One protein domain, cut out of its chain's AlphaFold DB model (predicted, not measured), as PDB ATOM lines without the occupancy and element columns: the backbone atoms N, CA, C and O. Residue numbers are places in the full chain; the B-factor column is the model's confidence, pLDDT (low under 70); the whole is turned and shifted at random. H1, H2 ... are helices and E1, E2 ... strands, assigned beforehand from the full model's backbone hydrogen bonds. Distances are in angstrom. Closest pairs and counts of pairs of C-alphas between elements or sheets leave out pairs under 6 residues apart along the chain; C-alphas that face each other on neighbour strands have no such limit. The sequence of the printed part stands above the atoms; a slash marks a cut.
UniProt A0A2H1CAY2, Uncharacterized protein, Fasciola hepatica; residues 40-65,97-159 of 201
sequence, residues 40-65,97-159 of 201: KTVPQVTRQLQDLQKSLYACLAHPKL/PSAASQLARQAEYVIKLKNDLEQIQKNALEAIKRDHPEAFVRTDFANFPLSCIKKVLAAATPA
ATOM      1  N   LYS A  40     242.400 251.832 228.223       80.81
ATOM      2  CA  LYS A  40     241.748 250.611 227.741       80.81
ATOM      3  C   LYS A  40     241.249 250.818 226.311       80.81
ATOM      4  O   LYS A  40     240.679 251.861 226.002       80.81
ATOM      5  N   THR A  41     241.432 249.814 225.460       85.56
ATOM      6  CA  THR A  41     240.925 249.813 224.078       85.56
ATOM      7  C   THR A  41     239.486 249.304 224.019       85.56
ATOM      8  O   THR A  41     239.041 248.602 224.936       85.56
ATOM      9  N   VAL A  42     238.753 249.603 222.938       85.25
ATOM     10  CA  VAL A  42     237.367 249.124 222.771       85.25
ATOM     11  C   VAL A  42     237.250 247.600 222.968       85.25
ATOM     12  O   VAL A  42     236.430 247.193 223.793       85.25
ATOM     13  N   PRO A  43     238.098 246.738 222.359       87.50
ATOM     14  CA  PRO A  43     238.017 245.288 222.566       87.50
ATOM     15  C   PRO A  43     238.212 244.854 224.024       87.50
ATOM     16  O   PRO A  43     237.573 243.907 224.487       87.50
ATOM     17  N   GLN A  44     239.083 245.541 224.769       88.06
ATOM     18  CA  GLN A  44     239.318 245.245 226.180       88.06
ATOM     19  C   GLN A  44     238.093 245.597 227.029       88.06
ATOM     20  O   GLN A  44     237.705 244.819 227.901       88.06
ATOM     21  N   VAL A  45     237.456 246.738 226.752       90.69
ATOM     22  CA  VAL A  45     236.222 247.145 227.436       90.69
ATOM     23  C   VAL A  45     235.066 246.202 227.091       90.69
ATOM     24  O   VAL A  45     234.303 245.830 227.980       90.69
ATOM     25  N   THR A  46     234.974 245.733 225.843       90.06
ATOM     26  CA  THR A  46     233.975 244.734 225.431       90.06
ATOM     27  C   THR A  46     234.113 243.428 226.213       90.06
ATOM     28  O   THR A  46     233.108 242.904 226.686       90.06
ATOM     29  N   ARG A  47     235.337 242.917 226.407       92.50
ATOM     30  CA  ARG A  47     235.564 241.714 227.230       92.50
ATOM     31  C   ARG A  47     235.123 241.928 228.679       92.50
ATOM     32  O   ARG A  47     234.393 241.105 229.220       92.50
ATOM     33  N   GLN A  48     235.491 243.065 229.276       92.62
ATOM     34  CA  GLN A  48     235.075 243.412 230.641       92.62
ATOM     35  C   GLN A  48     233.550 243.476 230.782       92.62
ATOM     36  O   GLN A  48     233.000 242.982 231.764       92.62
ATOM     37  N   LEU A  49     232.863 244.039 229.784       93.06
ATOM     38  CA  LEU A  49     231.405 244.088 229.757       93.06
ATOM     39  C   LEU A  49     230.790 242.685 229.678       93.06
ATOM     40  O   LEU A  49     229.831 242.414 230.395       93.06
ATOM     41  N   GLN A  50     231.345 241.786 228.860       92.69
ATOM     42  CA  GLN A  50     230.867 240.401 228.758       92.69
ATOM     43  C   GLN A  50     231.020 239.637 230.078       92.69
ATOM     44  O   GLN A  50     230.120 238.899 230.474       92.69
ATOM     45  N   ASP A  51     232.137 239.814 230.781       93.81
ATOM     46  CA  ASP A  51     232.358 239.143 232.066       93.81
ATOM     47  C   ASP A  51     231.446 239.699 233.172       93.81
ATOM     48  O   ASP A  51     230.878 238.933 233.963       93.81
ATOM     49  N   LEU A  52     231.217 241.016 233.183       94.25
ATOM     50  CA  LEU A  52     230.241 241.631 234.081       94.25
ATOM     51  C   LEU A  52     228.811 241.169 233.762       94.25
ATOM     52  O   LEU A  52     228.048 240.859 234.674       94.25
ATOM     53  N   GLN A  53     228.463 241.060 232.479       93.50
ATOM     54  CA  GLN A  53     227.162 240.575 232.022       93.50
ATOM     55  C   GLN A  53     226.891 239.145 232.513       93.50
ATOM     56  O   GLN A  53     225.811 238.880 233.037       93.50
ATOM     57  N   LYS A  54     227.876 238.237 232.422       93.56
ATOM     58  CA  LYS A  54     227.763 236.876 232.988       93.56
ATOM     59  C   LYS A  54     227.481 236.917 234.490       93.56
ATOM     60  O   LYS A  54     226.617 236.191 234.971       93.56
ATOM     61  N   SER A  55     228.184 237.786 235.215       92.38
ATOM     62  CA  SER A  55     228.028 237.935 236.668       92.38
ATOM     63  C   SER A  55     226.640 238.466 237.045       92.38
ATOM     64  O   SER A  55     225.985 237.910 237.925       92.38
ATOM     65  N   LEU A  56     226.152 239.488 236.334       92.00
ATOM     66  CA  LEU A  56     224.805 240.038 236.514       92.00
ATOM     67  C   LEU A  56     223.722 238.995 236.224       92.00
ATOM     68  O   LEU A  56     222.800 238.837 237.022       92.00
ATOM     69  N   TYR A  57     223.838 238.244 235.128       92.44
ATOM     70  CA  TYR A  57     222.872 237.187 234.833       92.44
ATOM     71  C   TYR A  57     222.908 236.061 235.858       92.44
ATOM     72  O   TYR A  57     221.845 235.579 236.236       92.44
ATOM     73  N   ALA A  58     224.081 235.681 236.365       90.56
ATOM     74  CA  ALA A  58     224.175 234.699 237.440       90.56
ATOM     75  C   ALA A  58     223.444 235.172 238.711       90.56
ATOM     76  O   ALA A  58     222.736 234.383 239.336       90.56
ATOM     77  N   CYS A  59     223.547 236.461 239.067       89.12
ATOM     78  CA  CYS A  59     222.783 237.047 240.176       89.12
ATOM     79  C   CYS A  59     221.272 236.993 239.961       89.12
ATOM     80  O   CYS A  59     220.537 236.675 240.892       89.12
ATOM     81  N   LEU A  60     220.819 237.329 238.752       88.25
ATOM     82  CA  LEU A  60     219.396 237.381 238.419       88.25
ATOM     83  C   LEU A  60     218.780 235.981 238.278       88.25
ATOM     84  O   LEU A  60     217.641 235.776 238.683       88.25
ATOM     85  N   ALA A  61     219.531 235.019 237.739       89.38
ATOM     86  CA  ALA A  61     219.089 233.636 237.574       89.38
ATOM     87  C   ALA A  61     219.055 232.862 238.902       89.38
ATOM     88  O   ALA A  61     218.250 231.945 239.066       89.38
ATOM     89  N   HIS A  62     219.924 233.221 239.852       88.56
ATOM     90  CA  HIS A  62     220.055 232.532 241.135       88.56
ATOM     91  C   HIS A  62     219.969 233.512 242.317       88.56
ATOM     92  O   HIS A  62     220.967 233.731 243.017       88.56
ATOM     93  N   PRO A  63     218.784 234.100 242.580       85.00
ATOM     94  CA  PRO A  63     218.592 234.967 243.734       85.00
ATOM     95  C   PRO A  63     218.831 234.173 245.026       85.00
ATOM     96  O   PRO A  63     218.203 233.145 245.284       85.00
ATOM     97  N   LYS A  64     219.775 234.633 245.850       84.06
ATOM     98  CA  LYS A  64     220.134 233.959 247.104       84.06
ATOM     99  C   LYS A  64     219.107 234.289 248.185       84.06
ATOM    100  O   LYS A  64     218.966 235.443 248.574       84.06
ATOM    101  N   LEU A  65     218.437 233.276 248.725       83.75
ATOM    102  CA  LEU A  65     217.516 233.453 249.850       83.75
ATOM    103  C   LEU A  65     218.283 233.690 251.159       83.75
ATOM    104  O   LEU A  65     219.302 233.044 251.420       83.75
ATOM    105  N   PRO A  97     225.595 233.581 259.915       70.94
ATOM    106  CA  PRO A  97     225.593 235.035 259.846       70.94
ATOM    107  C   PRO A  97     224.152 235.533 259.973       70.94
ATOM    108  O   PRO A  97     223.254 234.979 259.339       70.94
ATOM    109  N   SER A  98     223.920 236.566 260.786       84.69
ATOM    110  CA  SER A  98     222.589 237.154 260.980       84.69
ATOM    111  C   SER A  98     221.898 237.419 259.637       84.69
ATOM    112  O   SER A  98     222.555 237.816 258.669       84.69
ATOM    113  N   ALA A  99     220.575 237.247 259.579       85.12
ATOM    114  CA  ALA A  99     219.775 237.534 258.390       85.12
ATOM    115  C   ALA A  99     220.057 238.941 257.826       85.12
ATOM    116  O   ALA A  99     220.208 239.105 256.615       85.12
ATOM    117  N   ALA A 100     220.246 239.930 258.709       86.38
ATOM    118  CA  ALA A 100     220.602 241.292 258.321       86.38
ATOM    119  C   ALA A 100     221.973 241.354 257.624       86.38
ATOM    120  O   ALA A 100     222.119 241.996 256.589       86.38
ATOM    121  N   SER A 101     222.968 240.624 258.139       87.31
ATOM    122  CA  SER A 101     224.307 240.562 257.537       87.31
ATOM    123  C   SER A 101     224.326 239.817 256.196       87.31
ATOM    124  O   SER A 101     225.076 240.187 255.295       87.31
ATOM    125  N   GLN A 102     223.479 238.794 256.028       88.69
ATOM    126  CA  GLN A 102     223.322 238.092 254.751       88.69
ATOM    127  C   GLN A 102     222.717 239.020 253.692       88.69
ATOM    128  O   GLN A 102     223.233 239.081 252.577       88.69
ATOM    129  N   LEU A 103     221.669 239.768 254.054       89.81
ATOM    130  CA  LEU A 103     221.038 240.747 253.171       89.81
ATOM    131  C   LEU A 103     221.997 241.891 252.814       89.81
ATOM    132  O   LEU A 103     222.118 242.240 251.642       89.81
ATOM    133  N   ALA A 104     222.727 242.428 253.797       90.50
ATOM    134  CA  ALA A 104     223.709 243.490 253.580       90.50
ATOM    135  C   ALA A 104     224.779 243.074 252.558       90.50
ATOM    136  O   ALA A 104     225.013 243.793 251.591       90.50
ATOM    137  N   ARG A 105     225.340 241.863 252.683       90.75
ATOM    138  CA  ARG A 105     226.319 241.329 251.716       90.75
ATOM    139  C   ARG A 105     225.748 241.184 250.304       90.75
ATOM    140  O   ARG A 105     226.468 241.378 249.327       90.75
ATOM    141  N   GLN A 106     224.472 240.819 250.175       90.00
ATOM    142  CA  GLN A 106     223.811 240.749 248.868       90.00
ATOM    143  C   GLN A 106     223.648 242.144 248.256       90.00
ATOM    144  O   GLN A 106     223.974 242.331 247.085       90.00
ATOM    145  N   ALA A 107     223.208 243.123 249.052       91.19
ATOM    146  CA  ALA A 107     223.068 244.508 248.615       91.19
ATOM    147  C   ALA A 107     224.421 245.117 248.211       91.19
ATOM    148  O   ALA A 107     224.533 245.685 247.127       91.19
ATOM    149  N   GLU A 108     225.465 244.933 249.022       94.00
ATOM    150  CA  GLU A 108     226.835 245.367 248.716       94.00
ATOM    151  C   GLU A 108     227.340 244.779 247.400       94.00
ATOM    152  O   GLU A 108     227.946 245.485 246.593       94.00
ATOM    153  N   TYR A 109     227.065 243.498 247.145       93.38
ATOM    154  CA  TYR A 109     227.475 242.866 245.897       93.38
ATOM    155  C   TYR A 109     226.748 243.455 244.682       93.38
ATOM    156  O   TYR A 109     227.385 243.737 243.670       93.38
ATOM    157  N   VAL A 110     225.441 243.717 244.783       92.19
ATOM    158  CA  VAL A 110     224.681 244.385 243.711       92.19
ATOM    159  C   VAL A 110     225.184 245.812 243.481       92.19
ATOM    160  O   VAL A 110     225.380 246.216 242.335       92.19
ATOM    161  N   ILE A 111     225.462 246.560 244.554       94.38
ATOM    162  CA  ILE A 111     226.054 247.904 244.478       94.38
ATOM    163  C   ILE A 111     227.421 247.849 243.790       94.38
ATOM    164  O   ILE A 111     227.709 248.680 242.929       94.38
ATOM    165  N   LYS A 112     228.249 246.848 244.105       95.31
ATOM    166  CA  LYS A 112     229.536 246.641 243.435       95.31
ATOM    167  C   LYS A 112     229.353 246.412 241.933       95.31
ATOM    168  O   LYS A 112     229.994 247.104 241.149       95.31
ATOM    169  N   LEU A 113     228.464 245.502 241.529       93.94
ATOM    170  CA  LEU A 113     228.207 245.224 240.108       93.94
ATOM    171  C   LEU A 113     227.695 246.464 239.360       93.94
ATOM    172  O   LEU A 113     228.093 246.706 238.220       93.94
ATOM    173  N   LYS A 114     226.850 247.277 240.007       94.12
ATOM    174  CA  LYS A 114     226.405 248.576 239.483       94.12
ATOM    175  C   LYS A 114     227.588 249.525 239.267       94.12
ATOM    176  O   LYS A 114     227.715 250.100 238.189       94.12
ATOM    177  N   ASN A 115     228.454 249.681 240.266       95.12
ATOM    178  CA  ASN A 115     229.614 250.570 240.170       95.12
ATOM    179  C   ASN A 115     230.601 250.099 239.086       95.12
ATOM    180  O   ASN A 115     231.119 250.916 238.324       95.12
ATOM    181  N   ASP A 116     230.810 248.785 238.964       94.12
ATOM    182  CA  ASP A 116     231.624 248.192 237.899       94.12
ATOM    183  C   ASP A 116     231.028 248.503 236.511       94.12
ATOM    184  O   ASP A 116     231.766 248.846 235.582       94.12
ATOM    185  N   LEU A 117     229.695 248.466 236.370       93.94
ATOM    186  CA  LEU A 117     229.000 248.821 235.128       93.94
ATOM    187  C   LEU A 117     229.194 250.298 234.759       93.94
ATOM    188  O   LEU A 117     229.548 250.601 233.618       93.94
ATOM    189  N   GLU A 118     229.008 251.212 235.714       93.44
ATOM    190  CA  GLU A 118     229.216 252.657 235.517       93.44
ATOM    191  C   GLU A 118     230.668 252.957 235.106       93.44
ATOM    192  O   GLU A 118     230.927 253.740 234.183       93.44
ATOM    193  N   GLN A 119     231.634 252.276 235.728       93.25
ATOM    194  CA  GLN A 119     233.045 252.413 235.380       93.25
ATOM    195  C   GLN A 119     233.351 251.871 233.977       93.25
ATOM    196  O   GLN A 119     234.115 252.490 233.228       93.25
ATOM    197  N   ILE A 120     232.770 250.731 233.592       92.81
ATOM    198  CA  ILE A 120     232.895 250.176 232.235       92.81
ATOM    199  C   ILE A 120     232.283 251.128 231.208       92.81
ATOM    200  O   ILE A 120     232.918 251.380 230.187       92.81
ATOM    201  N   GLN A 121     231.119 251.716 231.488       89.81
ATOM    202  CA  GLN A 121     230.479 252.696 230.610       89.81
ATOM    203  C   GLN A 121     231.382 253.914 230.371       89.81
ATOM    204  O   GLN A 121     231.566 254.335 229.226       89.81
ATOM    205  N   LYS A 122     232.000 254.451 231.431       89.62
ATOM    206  CA  LYS A 122     232.963 255.556 231.315       89.62
ATOM    207  C   LYS A 122     234.179 255.159 230.473       89.62
ATOM    208  O   LYS A 122     234.561 255.892 229.564       89.62
ATOM    209  N   ASN A 123     234.753 253.983 230.734       90.94
ATOM    210  CA  ASN A 123     235.895 253.475 229.972       90.94
ATOM    211  C   ASN A 123     235.539 253.231 228.499       90.94
ATOM    212  O   ASN A 123     236.360 253.502 227.632       90.94
ATOM    213  N   ALA A 124     234.328 252.747 228.209       88.12
ATOM    214  CA  ALA A 124     233.852 252.517 226.847       88.12
ATOM    215  C   ALA A 124     233.796 253.828 226.069       88.12
ATOM    216  O   ALA A 124     234.297 253.909 224.954       88.12
ATOM    217  N   LEU A 125     233.236 254.873 226.675       84.69
ATOM    218  CA  LEU A 125     233.111 256.175 226.037       84.69
ATOM    219  C   LEU A 125     234.481 256.806 225.748       84.69
ATOM    220  O   LEU A 125     234.686 257.347 224.664       84.69
ATOM    221  N   GLU A 126     235.433 256.692 226.674       86.94
ATOM    222  CA  GLU A 126     236.810 257.154 226.453       86.94
ATOM    223  C   GLU A 126     237.551 256.315 225.401       86.94
ATOM    224  O   GLU A 126     238.233 256.872 224.540       86.94
ATOM    225  N   ALA A 127     237.363 254.992 225.402       87.56
ATOM    226  CA  ALA A 127     237.932 254.107 224.390       87.56
ATOM    227  C   ALA A 127     237.401 254.438 222.985       87.56
ATOM    228  O   ALA A 127     238.188 254.561 222.054       87.56
ATOM    229  N   ILE A 128     236.091 254.672 222.833       84.56
ATOM    230  CA  ILE A 128     235.485 255.044 221.544       84.56
ATOM    231  C   ILE A 128     235.987 256.420 221.088       84.56
ATOM    232  O   ILE A 128     236.315 256.578 219.919       84.56
ATOM    233  N   LYS A 129     236.112 257.412 221.983       84.19
ATOM    234  CA  LYS A 129     236.700 258.722 221.631       84.19
ATOM    235  C   LYS A 129     238.126 258.610 221.097       84.19
ATOM    236  O   LYS A 129     238.523 259.408 220.248       84.19
ATOM    237  N   ARG A 130     238.904 257.671 221.639       82.19
ATOM    238  CA  ARG A 130     240.301 257.444 221.262       82.19
ATOM    239  C   ARG A 130     240.419 256.658 219.958       82.19
ATOM    240  O   ARG A 130     241.207 257.043 219.104       82.19
ATOM    241  N   ASP A 131     239.661 255.571 219.838       81.88
ATOM    242  CA  ASP A 131     239.743 254.625 218.719       81.88
ATOM    243  C   ASP A 131     238.990 255.145 217.478       81.88
ATOM    244  O   ASP A 131     239.384 254.839 216.358       81.88
ATOM    245  N   HIS A 132     237.960 255.975 217.681       81.56
ATOM    246  CA  HIS A 132     237.119 256.578 216.642       81.56
ATOM    247  C   HIS A 132     236.972 258.098 216.846       81.56
ATOM    248  O   HIS A 132     235.885 258.586 217.179       81.56
ATOM    249  N   PRO A 133     238.044 258.896 216.695       80.19
ATOM    250  CA  PRO A 133     237.971 260.347 216.869       80.19
ATOM    251  C   PRO A 133     237.004 261.022 215.883       80.19
ATOM    252  O   PRO A 133     236.394 262.033 216.227       80.19
ATOM    253  N   GLU A 134     236.821 260.449 214.693       81.00
ATOM    254  CA  GLU A 134     235.865 260.880 213.669       81.00
ATOM    255  C   GLU A 134     234.407 260.770 214.123       81.00
ATOM    256  O   GLU A 134     233.537 261.423 213.553       81.00
ATOM    257  N   ALA A 135     234.131 259.981 215.166       79.19
ATOM    258  CA  ALA A 135     232.796 259.826 215.726       79.19
ATOM    259  C   ALA A 135     232.347 261.021 216.595       79.19
ATOM    260  O   ALA A 135     231.183 261.101 217.011       79.19
ATOM    261  N   PHE A 136     233.250 261.961 216.883       84.62
ATOM    262  CA  PHE A 136     232.986 263.079 217.781       84.62
ATOM    263  C   PHE A 136     233.279 264.421 217.119       84.62
ATOM    264  O   PHE A 136     234.294 264.618 216.454       84.62
ATOM    265  N   VAL A 137     232.403 265.388 217.378       84.06
ATOM    266  CA  VAL A 137     232.697 266.801 217.152       84.06
ATOM    267  C   VAL A 137     233.591 267.264 218.292       84.06
ATOM    268  O   VAL A 137     233.175 267.249 219.454       84.06
ATOM    269  N   ARG A 138     234.810 267.683 217.954       80.25
ATOM    270  CA  ARG A 138     235.706 268.366 218.888       80.25
ATOM    271  C   ARG A 138     235.316 269.840 218.957       80.25
ATOM    272  O   ARG A 138     235.341 270.520 217.934       80.25
ATOM    273  N   THR A 139     234.938 270.318 220.137       81.69
ATOM    274  CA  THR A 139     234.784 271.750 220.427       81.69
ATOM    275  C   THR A 139     235.849 272.187 221.430       81.69
ATOM    276  O   THR A 139     236.540 271.346 222.003       81.69
ATOM    277  N   ASP A 140     235.984 273.496 221.653       81.75
ATOM    278  CA  ASP A 140     237.061 274.073 222.474       81.75
ATOM    279  C   ASP A 140     237.105 273.527 223.916       81.75
ATOM    280  O   ASP A 140     238.170 273.478 224.525       81.75
ATOM    281  N   PHE A 141     235.965 273.076 224.453       79.12
ATOM    282  CA  PHE A 141     235.837 272.643 225.851       79.12
ATOM    283  C   PHE A 141     235.345 271.201 226.034       79.12
ATOM    284  O   PHE A 141     235.409 270.674 227.145       79.12
ATOM    285  N   ALA A 142     234.822 270.548 224.990       79.62
ATOM    286  CA  ALA A 142     234.247 269.210 225.112       79.62
ATOM    287  C   ALA A 142     234.199 268.448 223.779       79.62
ATOM    288  O   ALA A 142     234.230 269.016 222.691       79.62
ATOM    289  N   ASN A 143     234.075 267.124 223.873       79.81
ATOM    290  CA  ASN A 143     233.867 266.252 222.721       79.81
ATOM    291  C   ASN A 143     232.433 265.728 222.739       79.81
ATOM    292  O   ASN A 143     232.039 265.047 223.691       79.81
ATOM    293  N   PHE A 144     231.669 266.013 221.686       81.81
ATOM    294  CA  PHE A 144     230.270 265.602 221.578       81.81
ATOM    295  C   PHE A 144     230.097 264.525 220.506       81.81
ATOM    296  O   PHE A 144     230.605 264.692 219.399       81.81
ATOM    297  N   PRO A 145     229.369 263.428 220.783       81.81
ATOM    298  CA  PRO A 145     229.119 262.404 219.777       81.81
ATOM    299  C   PRO A 145     228.285 262.976 218.628       81.81
ATOM    300  O   PRO A 145     227.301 263.692 218.857       81.81
ATOM    301  N   LEU A 146     228.664 262.631 217.396       82.25
ATOM    302  CA  LEU A 146     227.914 262.992 216.196       82.25
ATOM    303  C   LEU A 146     226.493 262.419 216.234       82.25
ATOM    304  O   LEU A 146     226.233 261.383 216.845       82.25
ATOM    305  N   SER A 147     225.562 263.069 215.534       76.62
ATOM    306  CA  SER A 147     224.159 262.639 215.463       76.62
ATOM    307  C   SER A 147     223.997 261.207 214.934       76.62
ATOM    308  O   SER A 147     223.148 260.468 215.429       76.62
ATOM    309  N   CYS A 148     224.835 260.785 213.981       69.38
ATOM    310  CA  CYS A 148     224.853 259.415 213.463       69.38
ATOM    311  C   CYS A 148     225.276 258.389 214.526       69.38
ATOM    312  O   CYS A 148     224.657 257.333 214.622       69.38
ATOM    313  N   ILE A 149     226.247 258.716 215.385       72.56
ATOM    314  CA  ILE A 149     226.658 257.850 216.498       72.56
ATOM    315  C   ILE A 149     225.678 257.913 217.661       72.56
ATOM    316  O   ILE A 149     225.421 256.882 218.266       72.56
ATOM    317  N   LYS A 150     225.046 259.059 217.942       71.69
ATOM    318  CA  LYS A 150     223.967 259.132 218.942       71.69
ATOM    319  C   LYS A 150     222.847 258.141 218.634       71.69
ATOM    320  O   LYS A 150     222.359 257.506 219.556       71.69
ATOM    321  N   LYS A 151     222.484 257.960 217.356       68.94
ATOM    322  CA  LYS A 151     221.504 256.939 216.947       68.94
ATOM    323  C   LYS A 151     221.973 255.521 217.280       68.94
ATOM    324  O   LYS A 151     221.166 254.721 217.724       68.94
ATOM    325  N   VAL A 152     223.262 255.225 217.104       67.75
ATOM    326  CA  VAL A 152     223.848 253.918 217.447       67.75
ATOM    327  C   VAL A 152     223.950 253.724 218.965       67.75
ATOM    328  O   VAL A 152     223.661 252.641 219.454       67.75
ATOM    329  N   LEU A 153     224.324 254.765 219.713       66.88
ATOM    330  CA  LEU A 153     224.469 254.728 221.173       66.88
ATOM    331  C   LEU A 153     223.122 254.693 221.911       66.88
ATOM    332  O   LEU A 153     223.041 254.117 222.988       66.88
ATOM    333  N   ALA A 154     222.085 255.325 221.357       65.94
ATOM    334  CA  ALA A 154     220.740 255.364 221.934       65.94
ATOM    335  C   ALA A 154     219.842 254.211 221.458       65.94
ATOM    336  O   ALA A 154     218.707 254.091 221.918       65.94
ATOM    337  N   ALA A 155     220.316 253.376 220.529       60.12
ATOM    338  CA  ALA A 155     219.564 252.217 220.078       60.12
ATOM    339  C   ALA A 155     219.480 251.188 221.218       60.12
ATOM    340  O   ALA A 155     220.460 250.527 221.550       60.12
ATOM    341  N   ALA A 156     218.296 251.064 221.825       54.16
ATOM    342  CA  ALA A 156     218.007 250.063 222.857       54.16
ATOM    343  C   ALA A 156     217.997 248.627 222.301       54.16
ATOM    344  O   ALA A 156     218.148 247.660 223.043       54.16
ATOM    345  N   THR A 157     217.833 248.489 220.988       51.91
ATOM    346  CA  THR A 157     217.913 247.230 220.257       51.91
ATOM    347  C   THR A 157     219.165 247.226 219.382       51.91
ATOM    348  O   THR A 157     219.517 248.270 218.821       51.91
ATOM    349  N   PRO A 158     219.867 246.083 219.248       55.38
ATOM    350  CA  PRO A 158     220.985 245.981 218.320       55.38
ATOM    351  C   PRO A 158     220.497 246.427 216.943       55.38
ATOM    352  O   PRO A 158     219.501 245.907 216.441       55.38
ATOM    353  N   ALA A 159     221.161 247.440 216.377       55.06
ATOM    354  CA  ALA A 159     220.808 247.973 215.070       55.06
ATOM    355  C   ALA A 159     220.670 246.803 214.090       55.06
ATOM    356  O   ALA A 159     221.597 246.000 213.963       55.06
TER     357      ALA A 159
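Overview. This is residues 40 to 65 and 97 to 159 of the 201 residues of an uncharacterized protein of Fasciola hepatica (UniProt A0A2H1CAY2). A small hairpin, E1 and E2, and short helix H3 make a head at one end of long helix H2, with H1 alongside H2. The printed part has 89 residues, is mostly helix and runs H1, H2, E1, E2, H3. It is loose, with a radius of gyration of the C-alphas of 17.5 A, spanning 55 by 29 by 21 A.

Along the chain. Find E1 at residues 136 to 138, E2 at 143 to 145. H2, residues 99 to 131, runs 47.6 A from C-alpha 99 at (219.775, 237.534, 258.390). H1, residues 42 to 61, spans 28.2 A; H3, residues 147 to 153, ends at (224.469, 254.728, 221.173).

Arrangement. In the antiparallel hairpin E1 and E2, N 137 and O 144 are within hydrogen-bond range at 2.8 A. H3, near E1, touches no helix. H1 and H2 touch, C-alphas 42 and 127 closest at 5.3 A, opposite ways at a shallow tilt of 23 degrees. Every O i to N i+4 pair is within range in H1 and H2; in H3, 2 of 3.

Size, cuts and confidence. Residues 66 to 96 are not printed; C-alphas 65 and 97 are 12.9 A apart. The pLDDT is under 70 at residues 148 and 151 to 159.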